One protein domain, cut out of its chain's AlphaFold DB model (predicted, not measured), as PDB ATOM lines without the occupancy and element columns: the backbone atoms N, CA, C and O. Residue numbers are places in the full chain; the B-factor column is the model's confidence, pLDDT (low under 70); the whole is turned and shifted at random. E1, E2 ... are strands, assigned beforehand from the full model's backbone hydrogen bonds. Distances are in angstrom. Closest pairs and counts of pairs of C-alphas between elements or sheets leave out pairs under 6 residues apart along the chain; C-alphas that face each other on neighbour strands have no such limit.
ATOM      1  N   TYR A  14      51.798  -7.967  38.788       69.81
ATOM      2  CA  TYR A  14      51.331  -7.369  40.037       69.81
ATOM      3  C   TYR A  14      51.481  -5.845  39.973       69.81
ATOM      4  O   TYR A  14      52.516  -5.338  39.552       69.81
ATOM      5  N   ALA A  15      50.461  -5.116  40.419       65.38
ATOM      6  CA  ALA A  15      50.469  -3.670  40.585       65.38
ATOM      7  C   ALA A  15      50.603  -3.331  42.070       65.38
ATOM      8  O   ALA A  15      50.026  -4.013  42.921       65.38
ATOM      9  N   ARG A  16      51.340  -2.258  42.369       65.81
ATOM     10  CA  ARG A  16      51.397  -1.666  43.710       65.81
ATOM     11  C   ARG A  16      50.121  -0.859  43.932       65.81
ATOM     12  O   ARG A  16      49.789   0.001  43.120       65.81
ATOM     13  N   LEU A  17      49.406  -1.176  45.001       65.25
ATOM     14  CA  LEU A  17      48.283  -0.402  45.507       65.25
ATOM     15  C   LEU A  17      48.688   0.130  46.879       65.25
ATOM     16  O   LEU A  17      49.100  -0.668  47.721       65.25
ATOM     17  N   ASP A  18      48.585   1.438  47.095       66.44
ATOM     18  CA  ASP A  18      48.865   2.030  48.404       66.44
ATOM     19  C   ASP A  18      47.966   1.379  49.464       66.44
ATOM     20  O   ASP A  18      46.789   1.086  49.206       66.44
ATOM     21  N   ARG A  19      48.532   1.071  50.635       61.34
ATOM     22  CA  ARG A  19      47.751   0.541  51.752       61.34
ATOM     23  C   ARG A  19      46.792   1.629  52.230       61.34
ATOM     24  O   ARG A  19      47.193   2.732  52.578       61.34
ATOM     25  N   CYS A  20      45.500   1.323  52.197       68.69
ATOM     26  CA  CYS A  20      44.493   2.175  52.806       68.69
ATOM     27  C   CYS A  20      44.396   1.790  54.286       68.69
ATOM     28  O   CYS A  20      43.709   0.822  54.607       68.69
ATOM     29  N   ASP A  21      45.087   2.525  55.157       70.75
ATOM     30  CA  ASP A  21      45.077   2.313  56.617       70.75
ATOM     31  C   ASP A  21      44.044   3.204  57.338       70.75
ATOM     32  O   ASP A  21      44.114   3.438  58.544       70.75
ATOM     33  N   GLY A  22      43.065   3.729  56.597       80.12
ATOM     34  CA  GLY A  22      41.974   4.517  57.159       80.12
ATOM     35  C   GLY A  22      40.965   3.657  57.933       80.12
ATOM     36  O   GLY A  22      40.871   2.442  57.732       80.12
ATOM     37  N   PRO A  23      40.147   4.274  58.806       83.19
ATOM     38  CA  PRO A  23      39.115   3.556  59.543       83.19
ATOM     39  C   PRO A  23      38.110   2.904  58.573       83.19
ATOM     40  O   PRO A  23      37.725   3.524  57.576       83.19
ATOM     41  N   PRO A  24      37.653   1.666  58.840       84.81
ATOM     42  CA  PRO A  24      36.737   0.969  57.948       84.81
ATOM     43  C   PRO A  24      35.399   1.708  57.893       84.81
ATOM     44  O   PRO A  24      34.744   1.933  58.912       84.81
ATOM     45  N   CYS A  25      34.976   2.082  56.689       86.25
ATOM     46  CA  CYS A  25      33.706   2.764  56.507       86.25
ATOM     47  C   CYS A  25      32.534   1.825  56.853       86.25
ATOM     48  O   CYS A  25      32.462   0.719  56.311       86.25
ATOM     49  N   PRO A  26      31.558   2.267  57.668       85.94
ATOM     50  CA  PRO A  26      30.446   1.429  58.118       85.94
ATOM     51  C   PRO A  26      29.464   1.045  57.000       85.94
ATOM     52  O   PRO A  26      28.649   0.150  57.193       85.94
ATOM     53  N   ASN A  27      29.521   1.713  55.844       88.06
ATOM     54  CA  ASN A  27      28.622   1.463  54.718       88.06
ATOM     55  C   ASN A  27      29.214   0.471  53.694       88.06
ATOM     56  O   ASN A  27      28.570  -0.501  53.323       88.06
ATOM     57  N   CYS A  28      30.456   0.694  53.238       82.00
ATOM     58  CA  CYS A  28      31.127  -0.167  52.241       82.00
ATOM     59  C   CYS A  28      32.084  -1.210  52.847       82.00
ATOM     60  O   CYS A  28      32.580  -2.055  52.106       82.00
ATOM     61  N   GLY A  29      32.449  -1.094  54.130       81.31
ATOM     62  CA  GLY A  29      33.496  -1.903  54.773       81.31
ATOM     63  C   GLY A  29      34.927  -1.605  54.306       81.31
ATOM     64  O   GLY A  29      35.859  -2.329  54.637       81.31
ATOM     65  N   CYS A  30      35.123  -0.564  53.501       80.69
ATOM     66  CA  CYS A  30      36.400  -0.239  52.892       80.69
ATOM     67  C   CYS A  30      37.226   0.718  53.770       80.69
ATOM     68  O   CYS A  30      36.675   1.647  54.357       80.69
ATOM     69  N   ALA A  31      38.541   0.488  53.840       83.56
ATOM     70  CA  ALA A  31      39.497   1.268  54.641       83.56
ATOM     71  C   ALA A  31      40.056   2.506  53.904       83.56
ATOM     72  O   ALA A  31      40.929   3.210  54.402       83.56
ATOM     73  N   ASP A  32      39.553   2.782  52.696       83.81
ATOM     74  CA  ASP A  32      39.894   3.972  51.909       83.81
ATOM     75  C   ASP A  32      39.046   5.165  52.374       83.81
ATOM     76  O   ASP A  32      38.050   5.559  51.752       83.81
ATOM     77  N   ALA A  33      39.391   5.666  53.557       85.88
ATOM     78  CA  ALA A  33      38.737   6.791  54.200       85.88
ATOM     79  C   ALA A  33      39.713   7.959  54.358       85.88
ATOM     80  O   ALA A  33      40.838   7.797  54.820       85.88
ATOM     81  N   GLU A  34      39.255   9.147  53.987       88.38
ATOM     82  CA  GLU A  34      39.955  10.405  54.196       88.38
ATOM     83  C   GLU A  34      39.523  11.007  55.531       88.38
ATOM     84  O   GLU A  34      38.333  11.239  55.762       88.38
ATOM     85  N   ILE A  35      40.483  11.229  56.426       89.12
ATOM     86  CA  ILE A  35      40.226  11.795  57.750       89.12
ATOM     87  C   ILE A  35      40.024  13.306  57.600       89.12
ATOM     88  O   ILE A  35      40.954  14.030  57.257       89.12
ATOM     89  N   LEU A  36      38.799  13.769  57.856       89.19
ATOM     90  CA  LEU A  36      38.430  15.189  57.850       89.19
ATOM     91  C   LEU A  36      38.746  15.857  59.194       89.19
ATOM     92  O   LEU A  36      39.101  17.029  59.238       89.19
ATOM     93  N   GLU A  37      38.602  15.109  60.288       87.44
ATOM     94  CA  GLU A  37      38.864  15.567  61.650       87.44
ATOM     95  C   GLU A  37      39.510  14.423  62.434       87.44
ATOM     96  O   GLU A  37      38.924  13.339  62.547       87.44
ATOM     97  N   GLN A  38      40.724  14.641  62.948       85.12
ATOM     98  CA  GLN A  38      41.388  13.646  63.785       85.12
ATOM     99  C   GLN A  38      40.648  13.501  65.126       85.12
ATOM    100  O   GLN A  38      40.169  14.500  65.670       85.12
ATOM    101  N   PRO A  39      40.528  12.275  65.664       78.88
ATOM    102  CA  PRO A  39      40.019  12.081  67.014       78.88
ATOM    103  C   PRO A  39      40.916  12.823  68.010       78.88
ATOM    104  O   PRO A  39      42.130  12.905  67.840       78.88
ATOM    105  N   LYS A  40      40.312  13.393  69.054       75.88
ATOM    106  CA  LYS A  40      41.090  13.966  70.155       75.88
ATOM    107  C   LYS A  40      41.647  12.829  71.017       75.88
ATOM    108  O   LYS A  40      40.900  11.884  71.286       75.88
ATOM    109  N   PRO A  41      42.902  12.931  71.487       66.69
ATOM    110  CA  PRO A  41      43.519  11.886  72.287       66.69
ATOM    111  C   PRO A  41      42.712  11.632  73.563       66.69
ATOM    112  O   PRO A  41      42.271  12.562  74.245       66.69
ATOM    113  N   ALA A  42      42.562  10.355  73.918       59.62
ATOM    114  CA  ALA A  42      41.768   9.895  75.062       59.62
ATOM    115  C   ALA A  42      42.228  10.451  76.430       59.62
ATOM    116  O   ALA A  42      41.502  10.325  77.419       59.62
ATOM    117  N   ALA A  43      43.411  11.078  76.494       56.97
ATOM    118  CA  ALA A  43      43.934  11.764  77.677       56.97
ATOM    119  C   ALA A  43      43.009  12.899  78.164       56.97
ATOM    120  O   ALA A  43      42.906  13.151  79.366       56.97
ATOM    121  N   GLU A  44      42.257  13.527  77.257       55.66
ATOM    122  CA  GLU A  44      41.147  14.405  77.614       55.66
ATOM    123  C   GLU A  44      39.876  13.556  77.733       55.66
ATOM    124  O   GLU A  44      39.244  13.259  76.721       55.66
ATOM    125  N   LYS A  45      39.516  13.145  78.963       54.66
ATOM    126  CA  LYS A  45      38.328  12.342  79.352       54.66
ATOM    127  C   LYS A  45      37.003  12.853  78.755       54.66
ATOM    128  O   LYS A  45      36.136  13.373  79.454       54.66
ATOM    129  N   SER A  46      36.816  12.678  77.460       56.19
ATOM    130  CA  SER A  46      35.644  13.094  76.715       56.19
ATOM    131  C   SER A  46      35.028  11.852  76.093       56.19
ATOM    132  O   SER A  46      35.566  11.248  75.170       56.19
ATOM    133  N   TRP A  47      33.864  11.437  76.593       55.31
ATOM    134  CA  TRP A  47      33.144  10.279  76.039       55.31
ATOM    135  C   TRP A  47      32.666  10.497  74.584       55.31
ATOM    136  O   TRP A  47      32.169   9.567  73.949       55.31
ATOM    137  N   TRP A  48      32.867  11.710  74.049       53.00
ATOM    138  CA  TRP A  48      32.535  12.180  72.701       53.00
ATOM    139  C   TRP A  48      33.755  12.434  71.785       53.00
ATOM    140  O   TRP A  48      33.579  13.029  70.726       53.00
ATOM    141  N   GLY A  49      34.973  11.997  72.140       53.81
ATOM    142  CA  GLY A  49      36.203  12.176  71.340       53.81
ATOM    143  C   GLY A  49      36.275  11.359  70.037       53.81
ATOM    144  O   GLY A  49      37.208  10.590  69.834       53.81
ATOM    145  N   SER A  50      35.277  11.463  69.157       74.38
ATOM    146  CA  SER A  50      35.257  10.774  67.860       74.38
ATOM    147  C   SER A  50      35.814  11.654  66.742       74.38
ATOM    148  O   SER A  50      35.339  12.776  66.576       74.38
ATOM    149  N   GLY A  51      36.735  11.122  65.941       86.12
ATOM    150  CA  GLY A  51      37.166  11.724  64.680       86.12
ATOM    151  C   GLY A  51      36.094  11.597  63.595       86.12
ATOM    152  O   GLY A  51      35.161  10.794  63.710       86.12
ATOM    153  N   LYS A  52      36.224  12.386  62.525       89.12
ATOM    154  CA  LYS A  52      35.335  12.378  61.355       89.12
ATOM    155  C   LYS A  52      36.127  11.985  60.112       89.12
ATOM    156  O   LYS A  52      37.186  12.543  59.844       89.12
ATOM    157  N   ALA A  53      35.595  11.056  59.329       90.62
ATOM    158  CA  ALA A  53      36.172  10.651  58.056       90.62
ATOM    159  C   ALA A  53      35.107  10.611  56.958       90.62
ATOM    160  O   ALA A  53      33.922  10.416  57.229       90.62
ATOM    161  N   VAL A  54      35.539  10.778  55.712       91.56
ATOM    162  CA  VAL A  54      34.725  10.540  54.522       91.56
ATOM    163  C   VAL A  54      35.310   9.380  53.738       91.56
ATOM    164  O   VAL A  54      36.501   9.304  53.456       91.56
ATOM    165  N   CYS A  55      34.458   8.433  53.387       87.88
ATOM    166  CA  CYS A  55      34.857   7.300  52.583       87.88
ATOM    167  C   CYS A  55      35.087   7.726  51.123       87.88
ATOM    168  O   CYS A  55      34.132   8.118  50.451       87.88
ATOM    169  N   ARG A  56      36.301   7.573  50.578       83.69
ATOM    170  CA  ARG A  56      36.594   7.894  49.161       83.69
ATOM    171  C   ARG A  56      35.902   6.951  48.179       83.69
ATOM    172  O   ARG A  56      35.709   7.266  47.006       83.69
ATOM    173  N   GLN A  57      35.467   5.802  48.682       81.88
ATOM    174  CA  GLN A  57      34.791   4.780  47.906       81.88
ATOM    175  C   GLN A  57      33.302   5.050  47.674       81.88
ATOM    176  O   GLN A  57      32.810   4.857  46.559       81.88
ATOM    177  N   CYS A  58      32.565   5.373  48.737       82.25
ATOM    178  CA  CYS A  58      31.105   5.506  48.705       82.25
ATOM    179  C   CYS A  58      30.622   6.918  49.055       82.25
ATOM    180  O   CYS A  58      29.425   7.174  49.003       82.25
ATOM    181  N   GLY A  59      31.531   7.824  49.423       88.75
ATOM    182  CA  GLY A  59      31.221   9.199  49.816       88.75
ATOM    183  C   GLY A  59      30.548   9.324  51.182       88.75
ATOM    184  O   GLY A  59      30.190  10.425  51.579       88.75
ATOM    185  N   THR A  60      30.345   8.223  51.909       89.12
ATOM    186  CA  THR A  60      29.706   8.270  53.229       89.12
ATOM    187  C   THR A  60      30.632   8.939  54.239       89.12
ATOM    188  O   THR A  60      31.760   8.486  54.440       89.12
ATOM    189  N   GLU A  61      30.139   9.986  54.892       92.25
ATOM    190  CA  GLU A  61      30.768  10.572  56.071       92.25
ATOM    191  C   GLU A  61      30.414   9.748  57.310       92.25
ATOM    192  O   GLU A  61      29.255   9.390  57.524       92.25
ATOM    193  N   PHE A  62      31.406   9.443  58.138       89.19
ATOM    194  CA  PHE A  62      31.213   8.663  59.353       89.19
ATOM    195  C   PHE A  62      32.156   9.118  60.465       89.19
ATOM    196  O   PHE A  62      33.165   9.786  60.237       89.19
ATOM    197  N   ARG A  63      31.790   8.764  61.698       88.50
ATOM    198  CA  ARG A  63      32.601   9.017  62.888       88.50
ATOM    199  C   ARG A  63      33.348   7.751  63.279       88.50
ATOM    200  O   ARG A  63      32.771   6.667  63.235       88.50
ATOM    201  N   PHE A  64      34.603   7.893  63.682       85.56
ATOM    202  CA  PHE A  64      35.434   6.793  64.163       85.56
ATOM    203  C   PHE A  64      36.116   7.186  65.474       85.56
ATOM    204  O   PHE A  64      36.221   8.366  65.806       85.56
ATOM    205  N   LYS A  65      36.527   6.193  66.256       80.44
ATOM    206  CA  LYS A  65      37.338   6.403  67.456       80.44
ATOM    207  C   LYS A  65      38.756   5.970  67.132       80.44
ATOM    208  O   LYS A  65      38.929   5.010  66.383       80.44
ATOM    209  N   GLU A  66      39.738   6.674  67.680       71.00
ATOM    210  CA  GLU A  66      41.103   6.163  67.694       71.00
ATOM    211  C   GLU A  66      41.078   4.818  68.426       71.00
ATOM    212  O   GLU A  66      40.481   4.706  69.505       71.00
ATOM    213  N   ALA A  67      41.624   3.771  67.804       60.59
ATOM    214  CA  ALA A  67      41.914   2.565  68.561       60.59
ATOM    215  C   ALA A  67      42.911   2.970  69.657       60.59
ATOM    216  O   ALA A  67      43.780   3.796  69.373       60.59
ATOM    217  N   PRO A  68      42.783   2.462  70.897       54.53
ATOM    218  CA  PRO A  68      43.824   2.691  71.885       54.53
ATOM    219  C   PRO A  68      45.137   2.257  71.246       54.53
ATOM    220  O   PRO A  68      45.194   1.152  70.701       54.53
ATOM    221  N   LYS A 100      50.223  -2.912  48.929       70.81
ATOM    222  CA  LYS A 100      49.683  -4.223  48.595       70.81
ATOM    223  C   LYS A 100      49.999  -4.543  47.137       70.81
ATOM    224  O   LYS A 100      49.712  -3.749  46.242       70.81
ATOM    225  N   LEU A 101      50.552  -5.727  46.885       73.44
ATOM    226  CA  LEU A 101      50.673  -6.265  45.530       73.44
ATOM    227  C   LEU A 101      49.342  -6.887  45.107       73.44
ATOM    228  O   LEU A 101      48.822  -7.790  45.759       73.44
ATOM    229  N   VAL A 102      48.793  -6.399  44.001       73.00
ATOM    230  CA  VAL A 102      47.504  -6.829  43.460       73.00
ATOM    231  C   VAL A 102      47.702  -7.379  42.056       73.00
ATOM    232  O   VAL A 102      48.348  -6.732  41.240       73.00
ATOM    233  N   LYS A 103      47.118  -8.541  41.744       78.62
ATOM    234  CA  LYS A 103      47.166  -9.107  40.387       78.62
ATOM    235  C   LYS A 103      46.519  -8.150  39.378       78.62
ATOM    236  O   LYS A 103      45.397  -7.690  39.598       78.62
ATOM    237  N   VAL A 104      47.215  -7.864  38.279       83.25
ATOM    238  CA  VAL A 104      46.728  -7.004  37.190       83.25
ATOM    239  C   VAL A 104      46.404  -7.854  35.959       83.25
ATOM    240  O   VAL A 104      47.197  -8.710  35.573       83.25
ATOM    241  N   PRO A 105      45.239  -7.652  35.325       84.81
ATOM    242  CA  PRO A 105      44.919  -8.286  34.052       84.81
ATOM    243  C   PRO A 105      45.689  -7.646  32.888       84.81
ATOM    244  O   PRO A 105      45.995  -6.455  32.912       84.81
ATOM    245  N   LEU A 106      45.891  -8.417  31.817       87.56
ATOM    246  CA  LEU A 106      46.396  -7.897  30.543       87.56
ATOM    247  C   LEU A 106      45.419  -6.892  29.925       87.56
ATOM    248  O   LEU A 106      44.195  -7.052  30.020       87.56
ATOM    249  N   CYS A 107      45.961  -5.886  29.237       88.44
ATOM    250  CA  CYS A 107      45.153  -4.940  28.478       88.44
ATOM    251  C   CYS A 107      44.341  -5.659  27.378       88.44
ATOM    252  O   CYS A 107      44.918  -6.417  26.597       88.44
ATOM    253  N   PRO A 108      43.025  -5.412  27.245       89.06
ATOM    254  CA  PRO A 108      42.210  -6.058  26.216       89.06
ATOM    255  C   PRO A 108      42.562  -5.610  24.789       89.06
ATOM    256  O   PRO A 108      42.347  -6.378  23.856       89.06
ATOM    257  N   ALA A 109      43.117  -4.404  24.621       91.06
ATOM    258  CA  ALA A 109      43.474  -3.853  23.315       91.06
ATOM    259  C   ALA A 109      44.867  -4.309  22.851       91.06
ATOM    260  O   ALA A 109      44.998  -4.962  21.820       91.06
ATOM    261  N   CYS A 110      45.914  -3.997  23.621       90.31
ATOM    262  CA  CYS A 110      47.304  -4.244  23.216       90.31
ATOM    263  C   CYS A 110      47.941  -5.480  23.868       90.31
ATOM    264  O   CYS A 110      49.088  -5.799  23.568       90.31
ATOM    265  N   ARG A 111      47.230  -6.162  24.780       87.19
ATOM    266  CA  ARG A 111      47.736  -7.290  25.588       87.19
ATOM    267  C   ARG A 111      48.990  -6.986  26.415       87.19
ATOM    268  O   ARG A 111      49.606  -7.920  26.915       87.19
ATOM    269  N   SER A 112      49.341  -5.711  26.594       85.75
ATOM    270  CA  SER A 112      50.447  -5.311  27.465       85.75
ATOM    271  C   SER A 112      50.126  -5.592  28.937       85.75
ATOM    272  O   SER A 112      48.968  -5.534  29.370       85.75
ATOM    273  N   GLU A 113      51.189  -5.884  29.680       83.19
ATOM    274  CA  GLU A 113      51.240  -6.019  31.133       83.19
ATOM    275  C   GLU A 113      51.385  -4.661  31.845       83.19
ATOM    276  O   GLU A 113      51.148  -4.579  33.050       83.19
ATOM    277  N   ASP A 114      51.707  -3.593  31.104       83.62
ATOM    278  CA  ASP A 114      51.888  -2.226  31.607       83.62
ATOM    279  C   ASP A 114      50.541  -1.553  31.879       83.62
ATOM    280  O   ASP A 114      50.110  -0.592  31.223       83.62
ATOM    281  N   VAL A 115      49.829  -2.114  32.849       85.56
ATOM    282  CA  VAL A 115      48.512  -1.673  33.272       85.56
ATOM    283  C   VAL A 115      48.589  -1.239  34.726       85.56
ATOM    284  O   VAL A 115      49.055  -1.979  35.588       85.56
ATOM    285  N   ARG A 116      48.114  -0.027  35.019       87.44
ATOM    286  CA  ARG A 116      48.036   0.490  36.391       87.44
ATOM    287  C   ARG A 116      46.596   0.550  36.864       87.44
ATOM    288  O   ARG A 116      45.696   0.872  36.084       87.44
ATOM    289  N   VAL A 117      46.387   0.290  38.148       88.00
ATOM    290  CA  VAL A 117      45.104   0.548  38.808       88.00
ATOM    291  C   VAL A 117      44.973   2.057  38.989       88.00
ATOM    292  O   VAL A 117      45.864   2.691  39.543       88.00
ATOM    293  N   THR A 118      43.888   2.648  38.498       85.50
ATOM    294  CA  THR A 118      43.630   4.089  38.661       85.50
ATOM    295  C   THR A 118      42.655   4.376  39.786       85.50
ATOM    296  O   THR A 118      42.725   5.417  40.428       85.50
ATOM    297  N   THR A 119      41.694   3.481  40.000       81.44
ATOM    298  CA  THR A 119      40.662   3.634  41.024       81.44
ATOM    299  C   THR A 119      40.171   2.250  41.405       81.44
ATOM    300  O   THR A 119      39.888   1.427  40.533       81.44
ATOM    301  N   THR A 120      40.034   1.988  42.698       82.06
ATOM    302  CA  THR A 120      39.317   0.807  43.176       82.06
ATOM    303  C   THR A 120      37.923   1.247  43.587       82.06
ATOM    304  O   THR A 120      37.769   2.291  44.212       82.06
ATOM    305  N   ARG A 121      36.901   0.500  43.160       81.75
ATOM    306  CA  ARG A 121      35.534   0.609  43.656       81.75
ATOM    307  C   ARG A 121      35.044  -0.689  44.280       81.75
ATOM    308  O   ARG A 121      35.514  -1.730  43.851       81.75
ATOM    309  N   ALA A 122      34.116  -0.632  45.243       79.81
ATOM    310  CA  ALA A 122      33.591  -1.757  46.046       79.81
ATOM    311  C   ALA A 122      33.931  -3.167  45.501       79.81
ATOM    312  O   ALA A 122      34.798  -3.843  46.051       79.81
ATOM    313  N   ASN A 123      33.333  -3.542  44.360       84.00
ATOM    314  CA  ASN A 123      33.562  -4.825  43.679       84.00
ATOM    315  C   ASN A 123      34.274  -4.709  42.316       84.00
ATOM    316  O   ASN A 123      34.360  -5.694  41.591       84.00
ATOM    317  N   LEU A 124      34.758  -3.529  41.921       85.81
ATOM    318  CA  LEU A 124      35.327  -3.239  40.601       85.81
ATOM    319  C   LEU A 124      36.644  -2.466  40.703       85.81
ATOM    320  O   LEU A 124      36.682  -1.372  41.245       85.81
ATOM    321  N   ARG A 125      37.714  -2.950  40.078       87.88
ATOM    322  CA  ARG A 125      38.947  -2.180  39.866       87.88
ATOM    323  C   ARG A 125      38.976  -1.597  38.460       87.88
ATOM    324  O   ARG A 125      38.642  -2.283  37.493       87.88
ATOM    325  N   TYR A 126      39.380  -0.336  38.365       89.75
ATOM    326  CA  TYR A 126      39.572   0.392  37.118       89.75
ATOM    327  C   TYR A 126      41.056   0.428  36.780       89.75
ATOM    328  O   TYR A 126      41.894   0.727  37.634       89.75
ATOM    329  N   TYR A 127      41.358   0.127  35.525       91.19
ATOM    330  CA  TYR A 127      42.701  -0.029  35.005       91.19
ATOM    331  C   TYR A 127      42.915   0.910  33.825       91.19
ATOM    332  O   TYR A 127      42.018   1.109  33.002       91.19
ATOM    333  N   LYS A 128      44.126   1.453  33.721       90.62
ATOM    334  CA  LYS A 128      44.583   2.218  32.560       90.62
ATOM    335  C   LYS A 128      45.886   1.623  32.055       90.62
ATOM    336  O   LYS A 128      46.845   1.504  32.817       90.62
ATOM    337  N   CYS A 129      45.903   1.245  30.784       90.88
ATOM    338  CA  CYS A 129      47.107   0.780  30.111       90.88
ATOM    339  C   CYS A 129      47.892   1.968  29.537       90.88
ATOM    340  O   CYS A 129      47.311   3.014  29.236       90.88
ATOM    341  N   GLN A 130      49.204   1.808  29.344       89.25
ATOM    342  CA  GLN A 130      50.024   2.826  28.678       89.25
ATOM    343  C   GLN A 130      49.598   3.116  27.234       89.25
ATOM    344  O   GLN A 130      49.761   4.241  26.773       89.25
ATOM    345  N   CYS A 131      48.972   2.157  26.548       87.31
ATOM    346  CA  CYS A 131      48.430   2.377  25.205       87.31
ATOM    347  C   CYS A 131      47.210   3.322  25.174       87.31
ATOM    348  O   CYS A 131      46.669   3.579  24.106       87.31
ATOM    349  N   GLY A 132      46.746   3.801  26.335       89.81
ATOM    350  CA  GLY A 132      45.615   4.721  26.473       89.81
ATOM    351  C   GLY A 132      44.290   4.047  26.823       89.81
ATOM    352  O   GLY A 132      43.399   4.718  27.341       89.81
ATOM    353  N   GLU A 133      44.180   2.732  26.627       92.62
ATOM    354  CA  GLU A 133      42.950   1.977  26.880       92.62
ATOM    355  C   GLU A 133      42.601   1.951  28.375       92.62
ATOM    356  O   GLU A 133      43.454   1.678  29.233       92.62
ATOM    357  N   THR A 134      41.325   2.185  28.688       91.94
ATOM    358  CA  THR A 134      40.788   2.118  30.052       91.94
ATOM    359  C   THR A 134      39.726   1.039  30.154       91.94
ATOM    360  O   THR A 134      38.778   1.023  29.377       91.94
ATOM    361  N   PHE A 135      39.833   0.167  31.151       92.38
ATOM    362  CA  PHE A 135      38.887  -0.928  31.341       92.38
ATOM    363  C   PHE A 135      38.703  -1.249  32.826       92.38
ATOM    364  O   PHE A 135      39.459  -0.792  33.680       92.38
ATOM    365  N   LYS A 136      37.668  -2.022  33.155       92.44
ATOM    366  CA  LYS A 136      37.326  -2.389  34.537       92.44
ATOM    367  C   LYS A 136      37.197  -3.901  34.680       92.44
ATOM    368  O   LYS A 136      36.715  -4.558  33.761       92.44
ATOM    369  N   ARG A 137      37.590  -4.448  35.832       88.25
ATOM    370  CA  ARG A 137      37.364  -5.859  36.195       88.25
ATOM    371  C   ARG A 137      36.831  -5.980  37.610       88.25
ATOM    372  O   ARG A 137      37.078  -5.104  38.434       88.25
ATOM    373  N   ALA A 138      36.119  -7.072  37.876       86.12
ATOM    374  CA  ALA A 138      35.738  -7.425  39.234       86.12
ATOM    375  C   ALA A 138      36.987  -7.567  40.117       86.12
ATOM    376  O   ALA A 138      38.049  -7.969  39.638       86.12
ATOM    377  N   LYS A 139      36.868  -7.187  41.389       80.62
ATOM    378  CA  LYS A 139      37.884  -7.490  42.397       80.62
ATOM    379  C   LYS A 139      37.858  -9.004  42.635       80.62
ATOM    380  O   LYS A 139      36.777  -9.558  42.810       80.62
TER     381      LYS A 139
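This is residues 14 to 68 and 100 to 139 of the 142 residues of an uncharacterized protein of marine sediment metagenome (UniProt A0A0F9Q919). Two small strand lobes stand end to end in a rod: one holds the three-stranded sheet E2, E3, E4, the other the three-stranded sheet E6, E7, E8 with the strand pair E1 and E5 beside E6. The printed part starts in the second lobe with E1, crosses to the first through residues 19 to 32, and is back in the second at E5 after a cut; the loop of residues 38 to 50 lies at the far end of the first lobe. The 95 printed residues have eight named strands, E1 to E8 in chain order, and no named helix; the class is all strand, though under half of the residues, 42 of 95, are in named elements. The sheets, in the orders E2 - E3 - E4, E6 - E7 - E8 and E1 - E5, are antiparallel. The whole is loose, with a radius of gyration of the C-alphas of 17.5 A and spans of 59 by 20 by 18 A.

E1, residues 14 to 18, begins at C-alpha 14 (51.331, -7.369, 40.037) and is 12.8 A long. E2, residues 33 to 37, is 11.5 A; E3, residues 51 to 55, is 13.1 A; E4, residues 61 to 64, is 10.1 A. E5, residues 100 to 104, is 12.1 A and begins at (49.683, -4.223, 48.595). E6, residues 115 to 121, is 16.8 A; E7, residues 124 to 129, is 16.3 A. E8, residues 134 to 138, is 14.2 A and ends at (35.738, -7.425, 39.234).

E1 and E5 are antiparallel at 139 degrees, with N 15 and O 102 at 2.8 A. The closest C-alphas of E1 and E6, Ala 15 and Arg 116, are at 6.4 A. E2, E3 and E4 form a meander, each strand the antiparallel neighbour of the one before. In the hairpin E2 and E3, N 34 and O 54 are at 2.8 A; in the hairpin E3 and E4, N 53 and O 62 are at 2.9 A. E6, E7 and E8 form a second meander, only just strongly twisted, its C-alphas up to 4.2 A off the best plane. In the hairpin E6 and E7, N 118 and O 126 are at 2.9 A; in the hairpin E7 and E8, N 127 and O 135 are at 2.8 A. E3 is apart from E6, E7 and E8.

The two farthest C-alphas, of Lys 45 and Cys 110, are 59.2 A apart. Residues 69 to 99 are not printed, and C-alphas 68 and 100 are 25.0 A apart across this cut. The links E1 to E2 and E2 to E3 are long. The mean pLDDT of the printed part is 80.5; residues 14 to 20, 41 to 49 and 67 to 68 are under 70.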